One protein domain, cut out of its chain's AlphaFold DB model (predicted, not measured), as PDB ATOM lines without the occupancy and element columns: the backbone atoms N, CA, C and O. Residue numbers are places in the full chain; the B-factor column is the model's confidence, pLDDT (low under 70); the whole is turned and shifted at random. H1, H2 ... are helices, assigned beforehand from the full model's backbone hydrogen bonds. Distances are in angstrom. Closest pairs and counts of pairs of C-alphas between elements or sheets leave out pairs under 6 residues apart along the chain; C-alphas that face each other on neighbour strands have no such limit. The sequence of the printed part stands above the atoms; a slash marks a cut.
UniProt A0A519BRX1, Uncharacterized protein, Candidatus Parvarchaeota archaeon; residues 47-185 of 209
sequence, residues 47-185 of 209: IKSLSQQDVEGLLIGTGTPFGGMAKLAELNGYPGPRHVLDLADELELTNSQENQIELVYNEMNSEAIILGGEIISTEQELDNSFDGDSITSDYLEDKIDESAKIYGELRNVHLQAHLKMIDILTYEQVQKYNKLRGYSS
ATOM      1  N   ILE A  47      34.214  51.234 -52.036       97.31
ATOM      2  CA  ILE A  47      35.312  52.108 -51.604       97.31
ATOM      3  C   ILE A  47      36.545  51.655 -52.381       97.31
ATOM      4  O   ILE A  47      36.942  50.492 -52.263       97.31
ATOM      5  N   LYS A  48      37.134  52.508 -53.229       97.31
ATOM      6  CA  LYS A  48      38.183  52.051 -54.166       97.31
ATOM      7  C   LYS A  48      39.454  51.570 -53.465       97.31
ATOM      8  O   LYS A  48      40.087  50.630 -53.953       97.31
ATOM      9  N   SER A  49      39.792  52.165 -52.321       96.19
ATOM     10  CA  SER A  49      40.978  51.829 -51.522       96.19
ATOM     11  C   SER A  49      40.856  50.514 -50.740       96.19
ATOM     12  O   SER A  49      41.881  49.930 -50.394       96.19
ATOM     13  N   LEU A  50      39.641  50.001 -50.510       97.75
ATOM     14  CA  LEU A  50      39.401  48.825 -49.669       97.75
ATOM     15  C   LEU A  50      38.868  47.643 -50.481       97.75
ATOM     16  O   LEU A  50      37.960  47.779 -51.303       97.75
ATOM     17  N   SER A  51      39.401  46.444 -50.244       97.50
ATOM     18  CA  SER A  51      38.773  45.231 -50.769       97.50
ATOM     19  C   SER A  51      37.494  44.901 -49.990       97.50
ATOM     20  O   SER A  51      37.310  45.328 -48.852       97.50
ATOM     21  N   GLN A  52      36.619  44.078 -50.573       96.31
ATOM     22  CA  GLN A  52      35.433  43.579 -49.865       96.31
ATOM     23  C   GLN A  52      35.812  42.839 -48.569       96.31
ATOM     24  O   GLN A  52      35.127  42.971 -47.561       96.31
ATOM     25  N   GLN A  53      36.931  42.105 -48.586       97.25
ATOM     26  CA  GLN A  53      37.439  41.386 -47.416       97.25
ATOM     27  C   GLN A  53      37.944  42.340 -46.330       97.25
ATOM     28  O   GLN A  53      37.747  42.062 -45.149       97.25
ATOM     29  N   ASP A  54      38.560  43.466 -46.709       98.38
ATOM     30  CA  ASP A  54      38.949  44.496 -45.743       98.38
ATOM     31  C   ASP A  54      37.706  45.096 -45.087       98.38
ATOM     32  O   ASP A  54      37.632  45.136 -43.866       98.38
ATOM     33  N   VAL A  55      36.698  45.492 -45.876       98.44
ATOM     34  CA  VAL A  55      35.449  46.069 -45.348       98.44
ATOM     35  C   VAL A  55      34.749  45.098 -44.396       98.44
ATOM     36  O   VAL A  55      34.403  45.475 -43.280       98.44
ATOM     37  N   GLU A  56      34.567  43.842 -44.803       98.31
ATOM     38  CA  GLU A  56      33.960  42.819 -43.946       98.31
ATOM     39  C   GLU A  56      34.772  42.620 -42.669       98.31
ATOM     40  O   GLU A  56      34.209  42.651 -41.577       98.31
ATOM     41  N   GLY A  57      36.092  42.486 -42.796       98.50
ATOM     42  CA  GLY A  57      36.981  42.274 -41.665       98.50
ATOM     43  C   GLY A  57      36.994  43.436 -40.674       98.50
ATOM     44  O   GLY A  57      37.010  43.184 -39.469       98.50
ATOM     45  N   LEU A  58      36.936  44.678 -41.163       98.75
ATOM     46  CA  LEU A  58      36.838  45.898 -40.356       98.75
ATOM     47  C   LEU A  58      35.500  45.969 -39.611       98.75
ATOM     48  O   LEU A  58      35.483  46.263 -38.419       98.75
ATOM     49  N   LEU A  59      34.387  45.626 -40.271       98.62
ATOM     50  CA  LEU A  59      33.049  45.645 -39.661       98.62
ATOM     51  C   LEU A  59      32.894  44.660 -38.497       98.62
ATOM     52  O   LEU A  59      32.091  44.906 -37.595       98.62
ATOM     53  N   ILE A  60      33.632  43.547 -38.514       98.38
ATOM     54  CA  ILE A  60      33.578  42.533 -37.450       98.38
ATOM     55  C   ILE A  60      34.819  42.514 -36.545       98.38
ATOM     56  O   ILE A  60      34.893  41.665 -35.661       98.38
ATOM     57  N   GLY A  61      35.767  43.442 -36.728       98.12
ATOM     58  CA  GLY A  61      36.945  43.601 -35.862       98.12
ATOM     59  C   GLY A  61      38.017  42.516 -36.012       98.12
ATOM     60  O   GLY A  61      38.792  42.276 -35.086       98.12
ATOM     61  N   THR A  62      38.075  41.831 -37.155       97.44
ATOM     62  CA  THR A  62      39.135  40.841 -37.417       97.44
ATOM     63  C   THR A  62      40.478  41.518 -37.674       97.44
ATOM     64  O   THR A  62      40.546  42.620 -38.203       97.44
ATOM     65  N   GLY A  63      41.570  40.808 -37.389       96.00
ATOM     66  CA  GLY A  63      42.923  41.280 -37.692       96.00
ATOM     67  C   GLY A  63      43.379  41.046 -39.135       96.00
ATOM     68  O   GLY A  63      44.561  41.235 -39.406       96.00
ATOM     69  N   THR A  64      42.512  40.582 -40.045       96.25
ATOM     70  CA  THR A  64      42.861  40.277 -41.446       96.25
ATOM     71  C   THR A  64      42.980  41.476 -42.392       96.25
ATOM     72  O   THR A  64      43.765  41.337 -43.337       96.25
ATOM     73  N   PRO A  65      42.276  42.617 -42.195       98.12
ATOM     74  CA  PRO A  65      42.388  43.759 -43.094       98.12
ATOM     75  C   PRO A  65      43.834  44.216 -43.301       98.12
ATOM     76  O   PRO A  65      44.702  44.009 -42.443       98.12
ATOM     77  N   PHE A  66      44.092  44.824 -44.459       96.62
ATOM     78  CA  PHE A  66      45.409  45.346 -44.850       96.62
ATOM     79  C   PHE A  66      46.513  44.283 -44.846       96.62
ATOM     80  O   PHE A  66      47.688  44.551 -44.593       96.62
ATOM     81  N   GLY A  67      46.126  43.035 -45.111       94.88
ATOM     82  CA  GLY A  67      47.044  41.910 -45.168       94.88
ATOM     83  C   GLY A  67      47.519  41.411 -43.804       94.88
ATOM     84  O   GLY A  67      48.412  40.564 -43.790       94.88
ATOM     85  N   GLY A  68      46.936  41.854 -42.685       96.56
ATOM     86  CA  GLY A  68      47.151  41.263 -41.363       96.56
ATOM     87  C   GLY A  68      47.756  42.213 -40.326       96.56
ATOM     88  O   GLY A  68      48.979  42.320 -40.215       96.56
ATOM     89  N   MET A  69      46.910  42.808 -39.484       98.19
ATOM     90  CA  MET A  69      47.288  43.830 -38.495       98.19
ATOM     91  C   MET A  69      48.342  43.368 -37.481       98.19
ATOM     92  O   MET A  69      49.257  44.122 -37.143       98.19
ATOM     93  N   ALA A  70      48.260  42.113 -37.034       98.00
ATOM     94  CA  ALA A  70      49.162  41.549 -36.029       98.00
ATOM     95  C   ALA A  70      50.157  40.513 -36.570       98.00
ATOM     96  O   ALA A  70      50.773  39.796 -35.783       98.00
ATOM     97  N   LYS A  71      50.391  40.448 -37.891       97.00
ATOM     98  CA  LYS A  71      51.366  39.497 -38.465       97.00
ATOM     99  C   LYS A  71      52.762  39.611 -37.848       97.00
ATOM    100  O   LYS A  71      53.432  38.597 -37.710       97.00
ATOM    101  N   LEU A  72      53.180  40.816 -37.442       97.12
ATOM    102  CA  LEU A  72      54.447  41.006 -36.726       97.12
ATOM    103  C   LEU A  72      54.515  40.169 -35.448       97.12
ATOM    104  O   LEU A  72      55.540  39.555 -35.191       97.12
ATOM    105  N   ALA A  73      53.445  40.147 -34.661       98.31
ATOM    106  CA  ALA A  73      53.405  39.399 -33.416       98.31
ATOM    107  C   ALA A  73      53.241  37.897 -33.703       98.31
ATOM    108  O   ALA A  73      54.073  37.094 -33.285       98.31
ATOM    109  N   GLU A  74      52.234  37.543 -34.503       97.75
ATOM    110  CA  GLU A  74      51.909  36.155 -34.847       97.75
ATOM    111  C   GLU A  74      53.115  35.395 -35.417       97.75
ATOM    112  O   GLU A  74      53.479  34.332 -34.920       97.75
ATOM    113  N   LEU A  75      53.782  35.965 -36.426       96.75
ATOM    114  CA  LEU A  75      54.903  35.308 -37.104       96.75
ATOM    115  C   LEU A  75      56.214  35.368 -36.303       96.75
ATOM    116  O   LEU A  75      57.178  34.711 -36.678       96.75
ATOM    117  N   ASN A  76      56.252  36.114 -35.192       97.25
ATOM    118  CA  ASN A  76      57.349  36.086 -34.217       97.25
ATOM    119  C   ASN A  76      56.986  35.286 -32.952       97.25
ATOM    120  O   ASN A  76      57.650  35.409 -31.923       97.25
ATOM    121  N   GLY A  77      55.945  34.451 -33.023       96.94
ATOM    122  CA  GLY A  77      55.604  33.491 -31.978       96.94
ATOM    123  C   GLY A  77      54.806  34.059 -30.807       96.94
ATOM    124  O   GLY A  77      54.757  33.417 -29.760       96.94
ATOM    125  N   TYR A  78      54.187  35.230 -30.972       98.50
ATOM    126  CA  TYR A  78      53.234  35.792 -30.016       98.50
ATOM    127  C   TYR A  78      51.823  35.343 -30.410       98.50
ATOM    128  O   TYR A  78      51.331  35.796 -31.448       98.50
ATOM    129  N   PRO A  79      51.161  34.469 -29.630       98.62
ATOM    130  CA  PRO A  79      49.876  33.902 -30.027       98.62
ATOM    131  C   PRO A  79      48.766  34.945 -30.168       98.62
ATOM    132  O   PRO A  79      48.741  35.932 -29.439       98.62
ATOM    133  N   GLY A  80      47.829  34.721 -31.092       98.31
ATOM    134  CA  GLY A  80      46.629  35.546 -31.237       98.31
ATOM    135  C   GLY A  80      45.468  35.005 -30.399       98.31
ATOM    136  O   GLY A  80      45.198  33.807 -30.473       98.31
ATOM    137  N   PRO A  81      44.728  35.846 -29.650       98.50
ATOM    138  CA  PRO A  81      43.757  35.376 -28.659       98.50
ATOM    139  C   PRO A  81      42.637  34.512 -29.252       98.50
ATOM    140  O   PRO A  81      42.302  33.484 -28.674       98.50
ATOM    141  N   ARG A  82      42.106  34.857 -30.437       98.12
ATOM    142  CA  ARG A  82      41.099  34.025 -31.128       98.12
ATOM    143  C   ARG A  82      41.623  32.618 -31.398       98.12
ATOM    144  O   ARG A  82      40.971  31.649 -31.039       98.12
ATOM    145  N   HIS A  83      42.816  32.524 -31.980       98.12
ATOM    146  CA  HIS A  83      43.424  31.248 -32.342       98.12
ATOM    147  C   HIS A  83      43.861  30.433 -31.121       98.12
ATOM    148  O   HIS A  83      43.912  29.212 -31.188       98.12
ATOM    149  N   VAL A  84      44.201  31.093 -30.012       98.69
ATOM    150  CA  VAL A  84      44.461  30.419 -28.735       98.69
ATOM    151  C   VAL A  84      43.173  29.797 -28.196       98.69
ATOM    152  O   VAL A  84      43.199  28.640 -27.792       98.69
ATOM    153  N   LEU A  85      42.052  30.525 -28.240       98.69
ATOM    154  CA  LEU A  85      40.739  29.995 -27.852       98.69
ATOM    155  C   LEU A  85      40.280  28.860 -28.780       98.69
ATOM    156  O   LEU A  85      39.705  27.888 -28.305       98.69
ATOM    157  N   ASP A  86      40.565  28.945 -30.084       98.50
ATOM    158  CA  ASP A  86      40.283  27.865 -31.046       98.50
ATOM    159  C   ASP A  86      41.054  26.571 -30.736       98.50
ATOM    160  O   ASP A  86      40.621  25.497 -31.144       98.50
ATOM    161  N   LEU A  87      42.184  26.681 -30.033       98.69
ATOM    162  CA  LEU A  87      43.068  25.578 -29.653       98.69
ATOM    163  C   LEU A  87      43.027  25.305 -28.140       98.69
ATOM    164  O   LEU A  87      44.000  24.791 -27.589       98.69
ATOM    165  N   ALA A  88      41.960  25.704 -27.440       98.50
ATOM    166  CA  ALA A  88      41.911  25.658 -25.978       98.50
ATOM    167  C   ALA A  88      42.158  24.245 -25.417       98.50
ATOM    168  O   ALA A  88      42.997  24.068 -24.526       98.50
ATOM    169  N   ASP A  89      41.499  23.241 -26.004       98.31
ATOM    170  CA  ASP A  89      41.646  21.833 -25.632       98.31
ATOM    171  C   ASP A  89      43.070  21.332 -25.919       98.31
ATOM    172  O   ASP A  89      43.716  20.718 -25.066       98.31
ATOM    173  N   GLU A  90      43.607  21.626 -27.106       98.62
ATOM    174  CA  GLU A  90      44.957  21.232 -27.490       98.62
ATOM    175  C   GLU A  90      46.024  21.943 -26.667       98.62
ATOM    176  O   GLU A  90      47.090  21.377 -26.464       98.62
ATOM    177  N   LEU A  91      45.787  23.161 -26.189       98.62
ATOM    178  CA  LEU A  91      46.708  23.899 -25.325       98.62
ATOM    179  C   LEU A  91      46.530  23.563 -23.841       98.62
ATOM    180  O   LEU A  91      47.326  24.038 -23.025       98.62
ATOM    181  N   GLU A  92      45.548  22.720 -23.509       98.50
ATOM    182  CA  GLU A  92      45.200  22.342 -22.139       98.50
ATOM    183  C   GLU A  92      45.007  23.594 -21.266       98.50
ATOM    184  O   GLU A  92      45.566  23.706 -20.170       98.50
ATOM    185  N   LEU A  93      44.277  24.587 -21.795       98.75
ATOM    186  CA  LEU A  93      44.042  25.837 -21.081       98.75
ATOM    187  C   LEU A  93      43.279  25.567 -19.784       98.75
ATOM    188  O   LEU A  93      42.342  24.774 -19.712       98.75
ATOM    189  N   THR A  94      43.680  26.254 -18.720       98.75
ATOM    190  CA  THR A  94      42.866  26.261 -17.503       98.75
ATOM    191  C   THR A  94      41.663  27.181 -17.696       98.75
ATOM    192  O   THR A  94      41.780  28.217 -18.349       98.75
ATOM    193  N   ASN A  95      40.555  26.914 -16.995       98.50
ATOM    194  CA  ASN A  95      39.406  27.831 -16.967       98.50
ATOM    195  C   ASN A  95      39.814  29.282 -16.639       98.50
ATOM    196  O   ASN A  95      39.191  30.233 -17.096       98.50
ATOM    197  N   SER A  96      40.850  29.483 -15.814       98.56
ATOM    198  CA  SER A  96      41.331  30.827 -15.484       98.56
ATOM    199  C   SER A  96      42.049  31.503 -16.655       98.56
ATOM    200  O   SER A  96      41.915  32.717 -16.801       98.56
ATOM    201  N   GLN A  97      42.792  30.751 -17.470       98.81
ATOM    202  CA  GLN A  97      43.423  31.268 -18.685       98.81
ATOM    203  C   GLN A  97      42.370  31.578 -19.746       98.81
ATOM    204  O   GLN A  97      42.379  32.687 -20.268       98.81
ATOM    205  N   GLU A  98      41.432  30.661 -20.002       98.81
ATOM    206  CA  GLU A  98      40.346  30.875 -20.972       98.81
ATOM    207  C   GLU A  98      39.573  32.160 -20.675       98.81
ATOM    208  O   GLU A  98      39.498  33.034 -21.531       98.81
ATOM    209  N   ASN A  99      39.117  32.345 -19.430       98.75
ATOM    210  CA  ASN A  99      38.411  33.566 -19.030       98.75
ATOM    211  C   ASN A  99      39.253  34.838 -19.253       98.75
ATOM    212  O   ASN A  99      38.728  35.862 -19.679       98.75
ATOM    213  N   GLN A 100      40.561  34.804 -18.966       98.81
ATOM    214  CA  GLN A 100      41.440  35.955 -19.207       98.81
ATOM    215  C   GLN A 100      41.611  36.238 -20.703       98.81
ATOM    216  O   GLN A 100      41.588  37.396 -21.115       98.81
ATOM    217  N   ILE A 101      41.756  35.196 -21.521       98.81
ATOM    218  CA  ILE A 101      41.933  35.325 -22.971       98.81
ATOM    219  C   ILE A 101      40.638  35.809 -23.629       98.81
ATOM    220  O   ILE A 101      40.696  36.677 -24.495       98.81
ATOM    221  N   GLU A 102      39.473  35.325 -23.191       98.81
ATOM    222  CA  GLU A 102      38.168  35.817 -23.641       98.81
ATOM    223  C   GLU A 102      37.978  37.301 -23.325       98.81
ATOM    224  O   GLU A 102      37.509  38.051 -24.181       98.81
ATOM    225  N   LEU A 103      38.378  37.757 -22.133       98.75
ATOM    226  CA  LEU A 103      38.347  39.181 -21.789       98.75
ATOM    227  C   LEU A 103      39.236  39.998 -22.734       98.75
ATOM    228  O   LEU A 103      38.765  40.974 -23.313       98.75
ATOM    229  N   VAL A 104      40.482  39.563 -22.958       98.81
ATOM    230  CA  VAL A 104      41.401  40.237 -23.890       98.81
ATOM    231  C   VAL A 104      40.847  40.259 -25.315       98.81
ATOM    232  O   VAL A 104      40.920  41.293 -25.979       98.81
ATOM    233  N   TYR A 105      40.283  39.145 -25.785       98.81
ATOM    234  CA  TYR A 105      39.664  39.052 -27.104       98.81
ATOM    235  C   TYR A 105      38.481  40.010 -27.237       98.81
ATOM    236  O   TYR A 105      38.412  40.756 -28.208       98.81
ATOM    237  N   ASN A 106      37.567  40.013 -26.266       98.75
ATOM    238  CA  ASN A 106      36.361  40.834 -26.312       98.75
ATOM    239  C   ASN A 106      36.692  42.332 -26.261       98.75
ATOM    240  O   ASN A 106      36.123  43.098 -27.038       98.75
ATOM    241  N   GLU A 107      37.634  42.739 -25.402       98.69
ATOM    242  CA  GLU A 107      38.141  44.117 -25.347       98.69
ATOM    243  C   GLU A 107      38.717  44.533 -26.704       98.69
ATOM    244  O   GLU A 107      38.211  45.472 -27.322       98.69
ATOM    245  N   MET A 108      39.695  43.774 -27.213       98.75
ATOM    246  CA  MET A 108      40.325  44.031 -28.511       98.75
ATOM    247  C   MET A 108      39.290  44.097 -29.639       98.75
ATOM    248  O   MET A 108      39.333  45.011 -30.453       98.75
ATOM    249  N   ASN A 109      38.358  43.144 -29.702       98.81
ATOM    250  CA  ASN A 109      37.390  43.053 -30.791       98.81
ATOM    251  C   ASN A 109      36.412  44.229 -30.771       98.81
ATOM    252  O   ASN A 109      36.063  44.761 -31.820       98.81
ATOM    253  N   SER A 110      35.976  44.652 -29.580       98.75
ATOM    254  CA  SER A 110      35.083  45.803 -29.438       98.75
ATOM    255  C   SER A 110      35.738  47.105 -29.907       98.75
ATOM    256  O   SER A 110      35.111  47.875 -30.631       98.75
ATOM    257  N   GLU A 111      37.011  47.315 -29.567       98.81
ATOM    258  CA  GLU A 111      37.780  48.485 -29.996       98.81
ATOM    259  C   GLU A 111      38.090  48.425 -31.500       98.81
ATOM    260  O   GLU A 111      37.912  49.413 -32.212       98.81
ATOM    261  N   ALA A 112      38.449  47.243 -32.013       98.88
ATOM    262  CA  ALA A 112      38.712  47.032 -33.432       98.88
ATOM    263  C   ALA A 112      37.484  47.304 -34.317       98.88
ATOM    264  O   ALA A 112      37.638  47.868 -35.395       98.88
ATOM    265  N   ILE A 113      36.270  46.958 -33.868       98.88
ATOM    266  CA  ILE A 113      35.024  47.270 -34.594       98.88
ATOM    267  C   ILE A 113      34.803  48.784 -34.689       98.88
ATOM    268  O   ILE A 113      34.417  49.281 -35.746       98.88
ATOM    269  N   ILE A 114      35.040  49.518 -33.596       98.81
ATOM    270  CA  ILE A 114      34.869  50.979 -33.568       98.81
ATOM    271  C   ILE A 114      35.835  51.625 -34.565       98.81
ATOM    272  O   ILE A 114      35.396  52.312 -35.486       98.81
ATOM    273  N   LEU A 115      37.128  51.316 -34.442       98.88
ATOM    274  CA  LEU A 115      38.171  51.846 -35.324       98.88
ATOM    275  C   LEU A 115      37.968  51.403 -36.779       98.88
ATOM    276  O   LEU A 115      38.193  52.175 -37.707       98.88
ATOM    277  N   GLY A 116      37.495  50.175 -37.004       98.81
ATOM    278  CA  GLY A 116      37.178  49.672 -38.337       98.81
ATOM    279  C   GLY A 116      36.059  50.460 -39.018       98.81
ATOM    280  O   GLY A 116      36.166  50.783 -40.201       98.81
ATOM    281  N   GLY A 117      35.016  50.827 -38.269       98.81
ATOM    282  CA  GLY A 117      33.958  51.712 -38.754       98.81
ATOM    283  C   GLY A 117      34.467  53.115 -39.100       98.81
ATOM    284  O   GLY A 117      34.074  53.669 -40.127       98.81
ATOM    285  N   GLU A 118      35.372  53.664 -38.287       98.75
ATOM    286  CA  GLU A 118      36.001  54.965 -38.542       98.75
ATOM    287  C   GLU A 118      36.852  54.944 -39.820       98.75
ATOM    288  O   GLU A 118      36.677  55.814 -40.671       98.75
ATOM    289  N   ILE A 119      37.677  53.909 -40.030       98.62
ATOM    290  CA  ILE A 119      38.437  53.720 -41.280       98.62
ATOM    291  C   ILE A 119      37.501  53.687 -42.489       98.62
ATOM    292  O   ILE A 119      37.730  54.402 -43.460       98.62
ATOM    293  N   ILE A 120      36.438  52.876 -42.441       98.69
ATOM    294  CA  ILE A 120      35.476  52.770 -43.547       98.69
ATOM    295  C   ILE A 120      34.868  54.142 -43.861       98.69
ATOM    296  O   ILE A 120      34.758  54.504 -45.031       98.69
ATOM    297  N   SER A 121      34.490  54.911 -42.834       98.50
ATOM    298  CA  SER A 121      33.919  56.250 -43.012       98.50
ATOM    299  C   SER A 121      34.920  57.212 -43.653       98.50
ATOM    300  O   SER A 121      34.588  57.856 -44.647       98.50
ATOM    301  N   THR A 122      36.147  57.281 -43.132       98.38
ATOM    302  CA  THR A 122      37.188  58.189 -43.636       98.38
ATOM    303  C   THR A 122      37.580  57.860 -45.076       98.38
ATOM    304  O   THR A 122      37.660  58.759 -45.915       98.38
ATOM    305  N   GLU A 123      37.750  56.579 -45.403       98.25
ATOM    306  CA  GLU A 123      38.063  56.142 -46.767       98.25
ATOM    307  C   GLU A 123      36.901  56.415 -47.733       98.25
ATOM    308  O   GLU A 123      37.126  56.836 -48.865       98.25
ATOM    309  N   GLN A 124      35.649  56.254 -47.291       98.19
ATOM    310  CA  GLN A 124      34.479  56.587 -48.104       98.19
ATOM    311  C   GLN A 124      34.352  58.099 -48.356       98.19
ATOM    312  O   GLN A 124      33.962  58.505 -49.452       98.19
ATOM    313  N   GLU A 125      34.662  58.940 -47.365       97.38
ATOM    314  CA  GLU A 125      34.690  60.402 -47.515       97.38
ATOM    315  C   GLU A 125      35.756  60.851 -48.522       97.38
ATOM    316  O   GLU A 125      35.469  61.682 -49.395       97.38
ATOM    317  N   LEU A 126      36.960  60.278 -48.436       97.75
ATOM    318  CA  LEU A 126      38.036  60.512 -49.398       97.75
ATOM    319  C   LEU A 126      37.621  60.079 -50.807       97.75
ATOM    320  O   LEU A 126      37.746  60.873 -51.740       97.75
ATOM    321  N   ASP A 127      37.069  58.874 -50.956       97.62
ATOM    322  CA  ASP A 127      36.628  58.340 -52.249       97.62
ATOM    323  C   ASP A 127      35.581  59.249 -52.913       97.62
ATOM    324  O   ASP A 127      35.737  59.659 -54.063       97.62
ATOM    325  N   ASN A 128      34.570  59.677 -52.149       97.12
ATOM    326  CA  ASN A 128      33.540  60.606 -52.627       97.12
ATOM    327  C   ASN A 128      34.115  61.977 -53.020       97.12
ATOM    328  O   ASN A 128      33.615  62.615 -53.945       97.12
ATOM    329  N   SER A 129      35.152  62.447 -52.321       97.06
ATOM    330  CA  SER A 129      35.784  63.739 -52.608       97.06
ATOM    331  C   SER A 129      36.607  63.715 -53.897       97.06
ATOM    332  O   SER A 129      36.658  64.724 -54.606       97.06
ATOM    333  N   PHE A 130      37.233  62.576 -54.211       97.25
ATOM    334  CA  PHE A 130      37.893  62.354 -55.497       97.25
ATOM    335  C   PHE A 130      36.879  62.186 -56.634       97.25
ATOM    336  O   PHE A 130      37.059  62.804 -57.679       97.25
ATOM    337  N   ASP A 131      35.809  61.408 -56.437       96.06
ATOM    338  CA  ASP A 131      34.766  61.198 -57.455       96.06
ATOM    339  C   ASP A 131      33.986  62.488 -57.777       96.06
ATOM    340  O   ASP A 131      33.610  62.737 -58.921       96.06
ATOM    341  N   GLY A 132      33.773  63.344 -56.773       94.62
ATOM    342  CA  GLY A 132      33.035  64.601 -56.897       94.62
ATOM    343  C   GLY A 132      33.851  65.825 -57.330       94.62
ATOM    344  O   GLY A 132      33.305  66.929 -57.293       94.62
ATOM    345  N   ASP A 133      35.134  65.673 -57.683       89.19
ATOM    346  CA  ASP A 133      36.062  66.773 -58.009       89.19
ATOM    347  C   ASP A 133      36.151  67.872 -56.916       89.19
ATOM    348  O   ASP A 133      36.442  69.038 -57.197       89.19
ATOM    349  N   SER A 134      35.893  67.527 -55.648       94.56
ATOM    350  CA  SER A 134      35.892  68.479 -54.522       94.56
ATOM    351  C   SER A 134      37.142  68.409 -53.646       94.56
ATOM    352  O   SER A 134      37.263  69.177 -52.691       94.56
ATOM    353  N   ILE A 135      38.059  67.485 -53.941       97.06
ATOM    354  CA  ILE A 135      39.298  67.302 -53.186       97.06
ATOM    355  C   ILE A 135      40.218  68.529 -53.316       97.06
ATOM    356  O   ILE A 135      40.458  69.053 -54.406       97.06
ATOM    357  N   THR A 136      40.771  68.987 -52.193       97.81
ATOM    358  CA  THR A 136      41.826  70.011 -52.143       97.81
ATOM    359  C   THR A 136      43.074  69.430 -51.489       97.81
ATOM    360  O   THR A 136      42.994  68.418 -50.797       97.81
ATOM    361  N   SER A 137      44.234  70.063 -51.699       98.06
ATOM    362  CA  SER A 137      45.494  69.601 -51.095       98.06
ATOM    363  C   SER A 137      45.415  69.567 -49.568       98.06
ATOM    364  O   SER A 137      45.756  68.550 -48.977       98.06
ATOM    365  N   ASP A 138      44.923  70.643 -48.949       98.12
ATOM    366  CA  ASP A 138      44.843  70.761 -47.488       98.12
ATOM    367  C   ASP A 138      43.867  69.729 -46.898       98.12
ATOM    368  O   ASP A 138      44.186  69.048 -45.932       98.12
ATOM    369  N   TYR A 139      42.698  69.545 -47.524       97.00
ATOM    370  CA  TYR A 139      41.720  68.555 -47.063       97.00
ATOM    371  C   TYR A 139      42.227  67.117 -47.232       97.00
ATOM    372  O   TYR A 139      41.966  66.269 -46.381       97.00
ATOM    373  N   LEU A 140      42.958  66.839 -48.318       98.00
ATOM    374  CA  LEU A 140      43.609  65.548 -48.515       98.00
ATOM    375  C   LEU A 140      44.636  65.281 -47.410       98.00
ATOM    376  O   LEU A 140      44.628  64.194 -46.850       98.00
ATOM    377  N   GLU A 141      45.496  66.251 -47.089       98.44
ATOM    378  CA  GLU A 141      46.499  66.115 -46.024       98.44
ATOM    379  C   GLU A 141      45.837  65.809 -44.672       98.44
ATOM    380  O   GLU A 141      46.145  64.784 -44.065       98.44
ATOM    381  N   ASP A 142      44.837  66.603 -44.278       97.69
ATOM    382  CA  ASP A 142      44.094  66.406 -43.026       97.69
ATOM    383  C   ASP A 142      43.453  65.008 -42.941       97.69
ATOM    384  O   ASP A 142      43.517  64.334 -41.908       97.69
ATOM    385  N   LYS A 143      42.831  64.544 -44.033       97.44
ATOM    386  CA  LYS A 143      42.145  63.243 -44.070       97.44
ATOM    387  C   LYS A 143      43.099  62.058 -44.107       97.44
ATOM    388  O   LYS A 143      42.789  61.013 -43.534       97.44
ATOM    389  N   ILE A 144      44.254  62.200 -44.753       98.25
ATOM    390  CA  ILE A 144      45.291  61.167 -44.736       98.25
ATOM    391  C   ILE A 144      45.909  61.054 -43.341       98.25
ATOM    392  O   ILE A 144      46.111  59.932 -42.877       98.25
ATOM    393  N   ASP A 145      46.134  62.166 -42.641       98.50
ATOM    394  CA  ASP A 145      46.604  62.147 -41.251       98.50
ATOM    395  C   ASP A 145      45.586  61.479 -40.313       98.50
ATOM    396  O   ASP A 145      45.957  60.664 -39.461       98.50
ATOM    397  N   GLU A 146      44.292  61.763 -40.500       98.00
ATOM    398  CA  GLU A 146      43.200  61.090 -39.789       98.00
ATOM    399  C   GLU A 146      43.198  59.574 -40.059       98.00
ATOM    400  O   GLU A 146      43.251  58.784 -39.114       98.00
ATOM    401  N   SER A 147      43.218  59.156 -41.333       97.81
ATOM    402  CA  SER A 147      43.248  57.736 -41.728       97.81
ATOM    403  C   SER A 147      44.481  57.018 -41.161       97.81
ATOM    404  O   SER A 147      44.366  55.952 -40.546       97.81
ATOM    405  N   ALA A 148      45.664  57.632 -41.263       98.50
ATOM    406  CA  ALA A 148      46.912  57.068 -40.755       98.50
ATOM    407  C   ALA A 148      46.888  56.870 -39.234       98.50
ATOM    408  O   ALA A 148      47.389  55.857 -38.730       98.50
ATOM    409  N   LYS A 149      46.289  57.813 -38.497       98.81
ATOM    410  CA  LYS A 149      46.120  57.703 -37.049       98.81
ATOM    411  C   LYS A 149      45.218  56.521 -36.684       98.81
ATOM    412  O   LYS A 149      45.644  55.682 -35.891       98.81
ATOM    413  N   ILE A 150      44.032  56.419 -37.287       98.75
ATOM    414  CA  ILE A 150      43.067  55.347 -36.985       98.75
ATOM    415  C   ILE A 150      43.654  53.978 -37.363       98.75
ATOM    416  O   ILE A 150      43.578  53.024 -36.588       98.75
ATOM    417  N   TYR A 151      44.324  53.879 -38.516       98.69
ATOM    418  CA  TYR A 151      45.046  52.670 -38.915       98.69
ATOM    419  C   TYR A 151      46.099  52.260 -37.874       98.69
ATOM    420  O   TYR A 151      46.197  51.086 -37.502       98.69
ATOM    421  N   GLY A 152      46.885  53.222 -37.381       98.81
ATOM    422  CA  GLY A 152      47.887  52.992 -36.341       98.81
ATOM    423  C   GLY A 152      47.276  52.490 -35.031       98.81
ATOM    424  O   GLY A 152      47.803  51.549 -34.431       98.81
ATOM    425  N   GLU A 153      46.153  53.074 -34.616       98.88
ATOM    426  CA  GLU A 153      45.396  52.661 -33.433       98.88
ATOM    427  C   GLU A 153      44.852  51.235 -33.594       98.88
ATOM    428  O   GLU A 153      45.130  50.384 -32.746       98.88
ATOM    429  N   LEU A 154      44.205  50.918 -34.723       98.88
ATOM    430  CA  LEU A 154      43.673  49.578 -34.998       98.88
ATOM    431  C   LEU A 154      44.786  48.525 -35.000       98.88
ATOM    432  O   LEU A 154      44.662  47.445 -34.412       98.88
ATOM    433  N   ARG A 155      45.924  48.848 -35.619       98.75
ATOM    434  CA  ARG A 155      47.091  47.968 -35.621       98.75
ATOM    435  C   ARG A 155      47.638  47.747 -34.210       98.75
ATOM    436  O   ARG A 155      47.992  46.619 -33.862       98.75
ATOM    437  N   ASN A 156      47.701  48.799 -33.395       98.81
ATOM    438  CA  ASN A 156      48.144  48.699 -32.008       98.81
ATOM    439  C   ASN A 156      47.205  47.813 -31.177       98.81
ATOM    440  O   ASN A 156      47.701  46.952 -30.456       98.81
ATOM    441  N   VAL A 157      45.883  47.951 -31.320       98.75
ATOM    442  CA  VAL A 157      44.887  47.119 -30.618       98.75
ATOM    443  C   VAL A 157      45.156  45.627 -30.826       98.75
ATOM    444  O   VAL A 157      45.277  44.871 -29.857       98.75
ATOM    445  N   HIS A 158      45.351  45.201 -32.076       98.81
ATOM    446  CA  HIS A 158      45.660  43.801 -32.367       98.81
ATOM    447  C   HIS A 158      47.029  43.369 -31.820       98.81
ATOM    448  O   HIS A 158      47.144  42.294 -31.230       98.81
ATOM    449  N   LEU A 159      48.074  44.189 -31.974       98.81
ATOM    450  CA  LEU A 159      49.414  43.850 -31.477       98.81
ATOM    451  C   LEU A 159      49.465  43.746 -29.946       98.81
ATOM    452  O   LEU A 159      50.112  42.843 -29.419       98.81
ATOM    453  N   GLN A 160      48.757  44.619 -29.230       98.81
ATOM    454  CA  GLN A 160      48.652  44.565 -27.772       98.81
ATOM    455  C   GLN A 160      47.934  43.296 -27.307       98.81
ATOM    456  O   GLN A 160      48.348  42.677 -26.328       98.81
ATOM    457  N   ALA A 161      46.893  42.866 -28.022       98.75
ATOM    458  CA  ALA A 161      46.194  41.627 -27.703       98.75
ATOM    459  C   ALA A 161      47.108  40.397 -27.840       98.75
ATOM    460  O   ALA A 161      47.099  39.534 -26.964       98.75
ATOM    461  N   HIS A 162      47.949  40.350 -28.879       98.75
ATOM    462  CA  HIS A 162      48.981  39.316 -29.012       98.75
ATOM    463  C   HIS A 162      50.043  39.404 -27.905       98.75
ATOM    464  O   HIS A 162      50.460  38.381 -27.364       98.75
ATOM    465  N   LEU A 163      50.477  40.614 -27.536       98.62
ATOM    466  CA  LEU A 163      51.468  40.806 -26.474       98.62
ATOM    467  C   LEU A 163      50.973  40.248 -25.131       98.62
ATOM    468  O   LEU A 163      51.702  39.502 -24.480       98.62
ATOM    469  N   LYS A 164      49.713  40.524 -24.772       98.69
ATOM    470  CA  LYS A 164      49.071  40.012 -23.548       98.69
ATOM    471  C   LYS A 164      49.023  38.479 -23.483       98.69
ATOM    472  O   LYS A 164      48.957  37.929 -22.386       98.69
ATOM    473  N   MET A 165      49.061  37.764 -24.614       98.75
ATOM    474  CA  MET A 165      49.042  36.293 -24.590       98.75
ATOM    475  C   MET A 165      50.290  35.705 -23.928       98.75
ATOM    476  O   MET A 165      50.197  34.653 -23.301       98.75
ATOM    477  N   ILE A 166      51.436  36.390 -24.008       97.94
ATOM    478  CA  ILE A 166      52.680  35.942 -23.365       97.94
ATOM    479  C   ILE A 166      52.605  36.041 -21.838       97.94
ATOM    480  O   ILE A 166      53.253  35.259 -21.148       97.94
ATOM    481  N   ASP A 167      51.789  36.951 -21.305       97.56
ATOM    482  CA  ASP A 167      51.589  37.088 -19.861       97.56
ATOM    483  C   ASP A 167      50.622  36.028 -19.299       97.56
ATOM    484  O   ASP A 167      50.670  35.713 -18.109       97.56
ATOM    485  N   ILE A 168      49.737  35.478 -20.143       98.62
ATOM    486  CA  ILE A 168      48.686  34.530 -19.734       98.62
ATOM    487  C   ILE A 168      49.101  33.069 -19.968       98.62
ATOM    488  O   ILE A 168      48.768  32.187 -19.169       98.62
ATOM    489  N   LEU A 169      49.791  32.789 -21.075       98.81
ATOM    490  CA  LEU A 169      50.192  31.439 -21.466       98.81
ATOM    491  C   LEU A 169      51.532  31.049 -20.843       98.81
ATOM    492  O   LEU A 169      52.420  31.876 -20.657       98.81
ATOM    493  N   THR A 170      51.717  29.756 -20.572       98.75
ATOM    494  CA  THR A 170      53.049  29.255 -20.218       98.75
ATOM    495  C   THR A 170      53.955  29.209 -21.446       98.75
ATOM    496  O   THR A 170      53.496  29.143 -22.591       98.75
ATOM    497  N   TYR A 171      55.269  29.173 -21.215       98.25
ATOM    498  CA  TYR A 171      56.246  28.995 -22.288       98.25
ATOM    499  C   TYR A 171      55.955  27.735 -23.122       98.25
ATOM    500  O   TYR A 171      55.986  27.779 -24.351       98.25
ATOM    501  N   GLU A 172      55.610  26.623 -22.471       98.50
ATOM    502  CA  GLU A 172      55.271  25.362 -23.129       98.50
ATOM    503  C   GLU A 172      54.014  25.484 -24.000       98.50
ATOM    504  O   GLU A 172      53.997  24.957 -25.113       98.50
ATOM    505  N   GLN A 173      52.989  26.211 -23.540       98.75
ATOM    506  CA  GLN A 173      51.777  26.475 -24.323       98.75
ATOM    507  C   GLN A 173      52.081  27.327 -25.559       98.75
ATOM    508  O   GLN A 173      51.603  27.006 -26.644       98.75
ATOM    509  N   VAL A 174      52.936  28.350 -25.442       98.62
ATOM    510  CA  VAL A 174      53.374  29.160 -26.594       98.62
ATOM    511  C   VAL A 174      54.126  28.302 -27.620       98.62
ATOM    512  O   VAL A 174      53.851  28.381 -28.819       98.62
ATOM    513  N   GLN A 175      55.034  27.426 -27.178       98.00
ATOM    514  CA  GLN A 175      55.729  26.500 -28.084       98.00
ATOM    515  C   GLN A 175      54.754  25.519 -28.756       98.00
ATOM    516  O   GLN A 175      54.850  25.275 -29.962       98.00
ATOM    517  N   LYS A 176      53.785  24.983 -28.000       98.38
ATOM    518  CA  LYS A 176      52.745  24.083 -28.524       98.38
ATOM    519  C   LYS A 176      51.866  24.794 -29.557       98.38
ATOM    520  O   LYS A 176      51.652  24.233 -30.629       98.38
ATOM    521  N   TYR A 177      51.449  26.032 -29.291       98.50
ATOM    522  CA  TYR A 177      50.711  26.881 -30.230       98.50
ATOM    523  C   TYR A 177      51.475  27.066 -31.543       98.50
ATOM    524  O   TYR A 177      50.940  26.762 -32.606       98.50
ATOM    525  N   ASN A 178      52.747  27.478 -31.486       97.81
ATOM    526  CA  ASN A 178      53.556  27.695 -32.691       97.81
ATOM    527  C   ASN A 178      53.682  26.422 -33.537       97.81
ATOM    528  O   ASN A 178      53.599  26.478 -34.765       97.81
ATOM    529  N   LYS A 179      53.797  25.259 -32.886       96.88
ATOM    530  CA  LYS A 179      53.796  23.968 -33.576       96.88
ATOM    531  C   LYS A 179      52.443  23.658 -34.219       96.88
ATOM    532  O   LYS A 179      52.416  23.270 -35.383       96.88
ATOM    533  N   LEU A 180      51.339  23.830 -33.489       97.25
ATOM    534  CA  LEU A 180      49.976  23.597 -33.992       97.25
ATOM    535  C   LEU A 180      49.632  24.514 -35.171       97.25
ATOM    536  O   LEU A 180      48.927  24.105 -36.088       97.25
ATOM    537  N   ARG A 181      50.173  25.735 -35.178       96.56
ATOM    538  CA  ARG A 181      49.990  26.720 -36.249       96.56
ATOM    539  C   ARG A 181      50.948  26.558 -37.430       96.56
ATOM    540  O   ARG A 181      50.798  27.268 -38.418       96.56
ATOM    541  N   GLY A 182      51.891  25.617 -37.355       93.94
ATOM    542  CA  GLY A 182      52.830  25.317 -38.439       93.94
ATOM    543  C   GLY A 182      54.047  26.245 -38.513       93.94
ATOM    544  O   GLY A 182      54.788  26.193 -39.488       93.94
ATOM    545  N   TYR A 183      54.299  27.059 -37.486       93.00
ATOM    546  CA  TYR A 183      55.413  28.018 -37.448       93.00
ATOM    547  C   TYR A 183      56.735  27.420 -36.950       93.00
ATOM    548  O   TYR A 183      57.739  28.118 -36.872       93.00
ATOM    549  N   SER A 184      56.755  26.133 -36.597       84.50
ATOM    550  CA  SER A 184      57.949  25.446 -36.077       84.50
ATOM    551  C   SER A 184      58.732  24.655 -37.132       84.50
ATOM    552  O   SER A 184      59.611  23.875 -36.762       84.50
ATOM    553  N   SER A 185      58.407  24.795 -38.423       81.62
ATOM    554  CA  SER A 185      59.207  24.179 -39.486       81.62
ATOM    555  C   SER A 185      60.534  24.920 -39.654       81.62
ATOM    556  O   SER A 185      60.560  26.147 -39.684       81.62
TER     557      SER A 185
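Overview. This is residues 47 to 185 of the 209 residues of an uncharacterized protein of Candidatus Parvarchaeota archaeon (UniProt A0A519BRX1). A long helical hairpin, H4 and H5 side by side, makes the longest axis; H1 packs across H4 near its middle, while short H2 and H3 pack near the end away from the hairpin's turn, where H6 follows. The printed part has 139 residues with six named helices, H1 to H6, and no named strand: all helix, loose, radius of gyration of the C-alphas 17.8 A, spans 58 by 31 by 22 A.

Arrangement. H1, residues 52 to 59, touches H4, residues 95 to 131, at residues 112 to 120 alone, closest C-alphas Leu 58 and Gly 116, 4.3 A, a steep tilt of 57 degrees. H2, residues 71 to 74, touches H5, residues 137 to 168, at 159 to 163 alone, closest C-alphas Ala 73 and His 162, 6.2 A. H3, residues 81 to 86, touches H4 at 98 to 105 alone, closest C-alphas Pro 81 and Tyr 105, 5.7 A. The hairpin H4 and H5 has a shallow tilt of 12 degrees, opposite ways, closest C-alphas Ala 112 and Leu 154, 5.8 A. H6, residues 171 to 180, is close but not clearly touching H5, closest C-alphas Ile 166 and Val 174, 7.5 A. Every O i to N i+4 pair is within hydrogen-bond range in H1, H3, H4 and H6, 25 of 28 in H5; H2 is too short.

Along the chain. H1 begins at C-alpha 52 (35.433, 43.579, -49.865); H4 measures 52.7 A, H5 47.2 A; H6 ends at C-alpha 180 (49.976, 23.597, -33.992).

Size, cuts and confidence. The farthest C-alphas, Glu 92 and Asp 133, are 57.8 A apart. The printed part has no cut; the H1 to H2 link is long; no printed residue is under 70 in pLDDT.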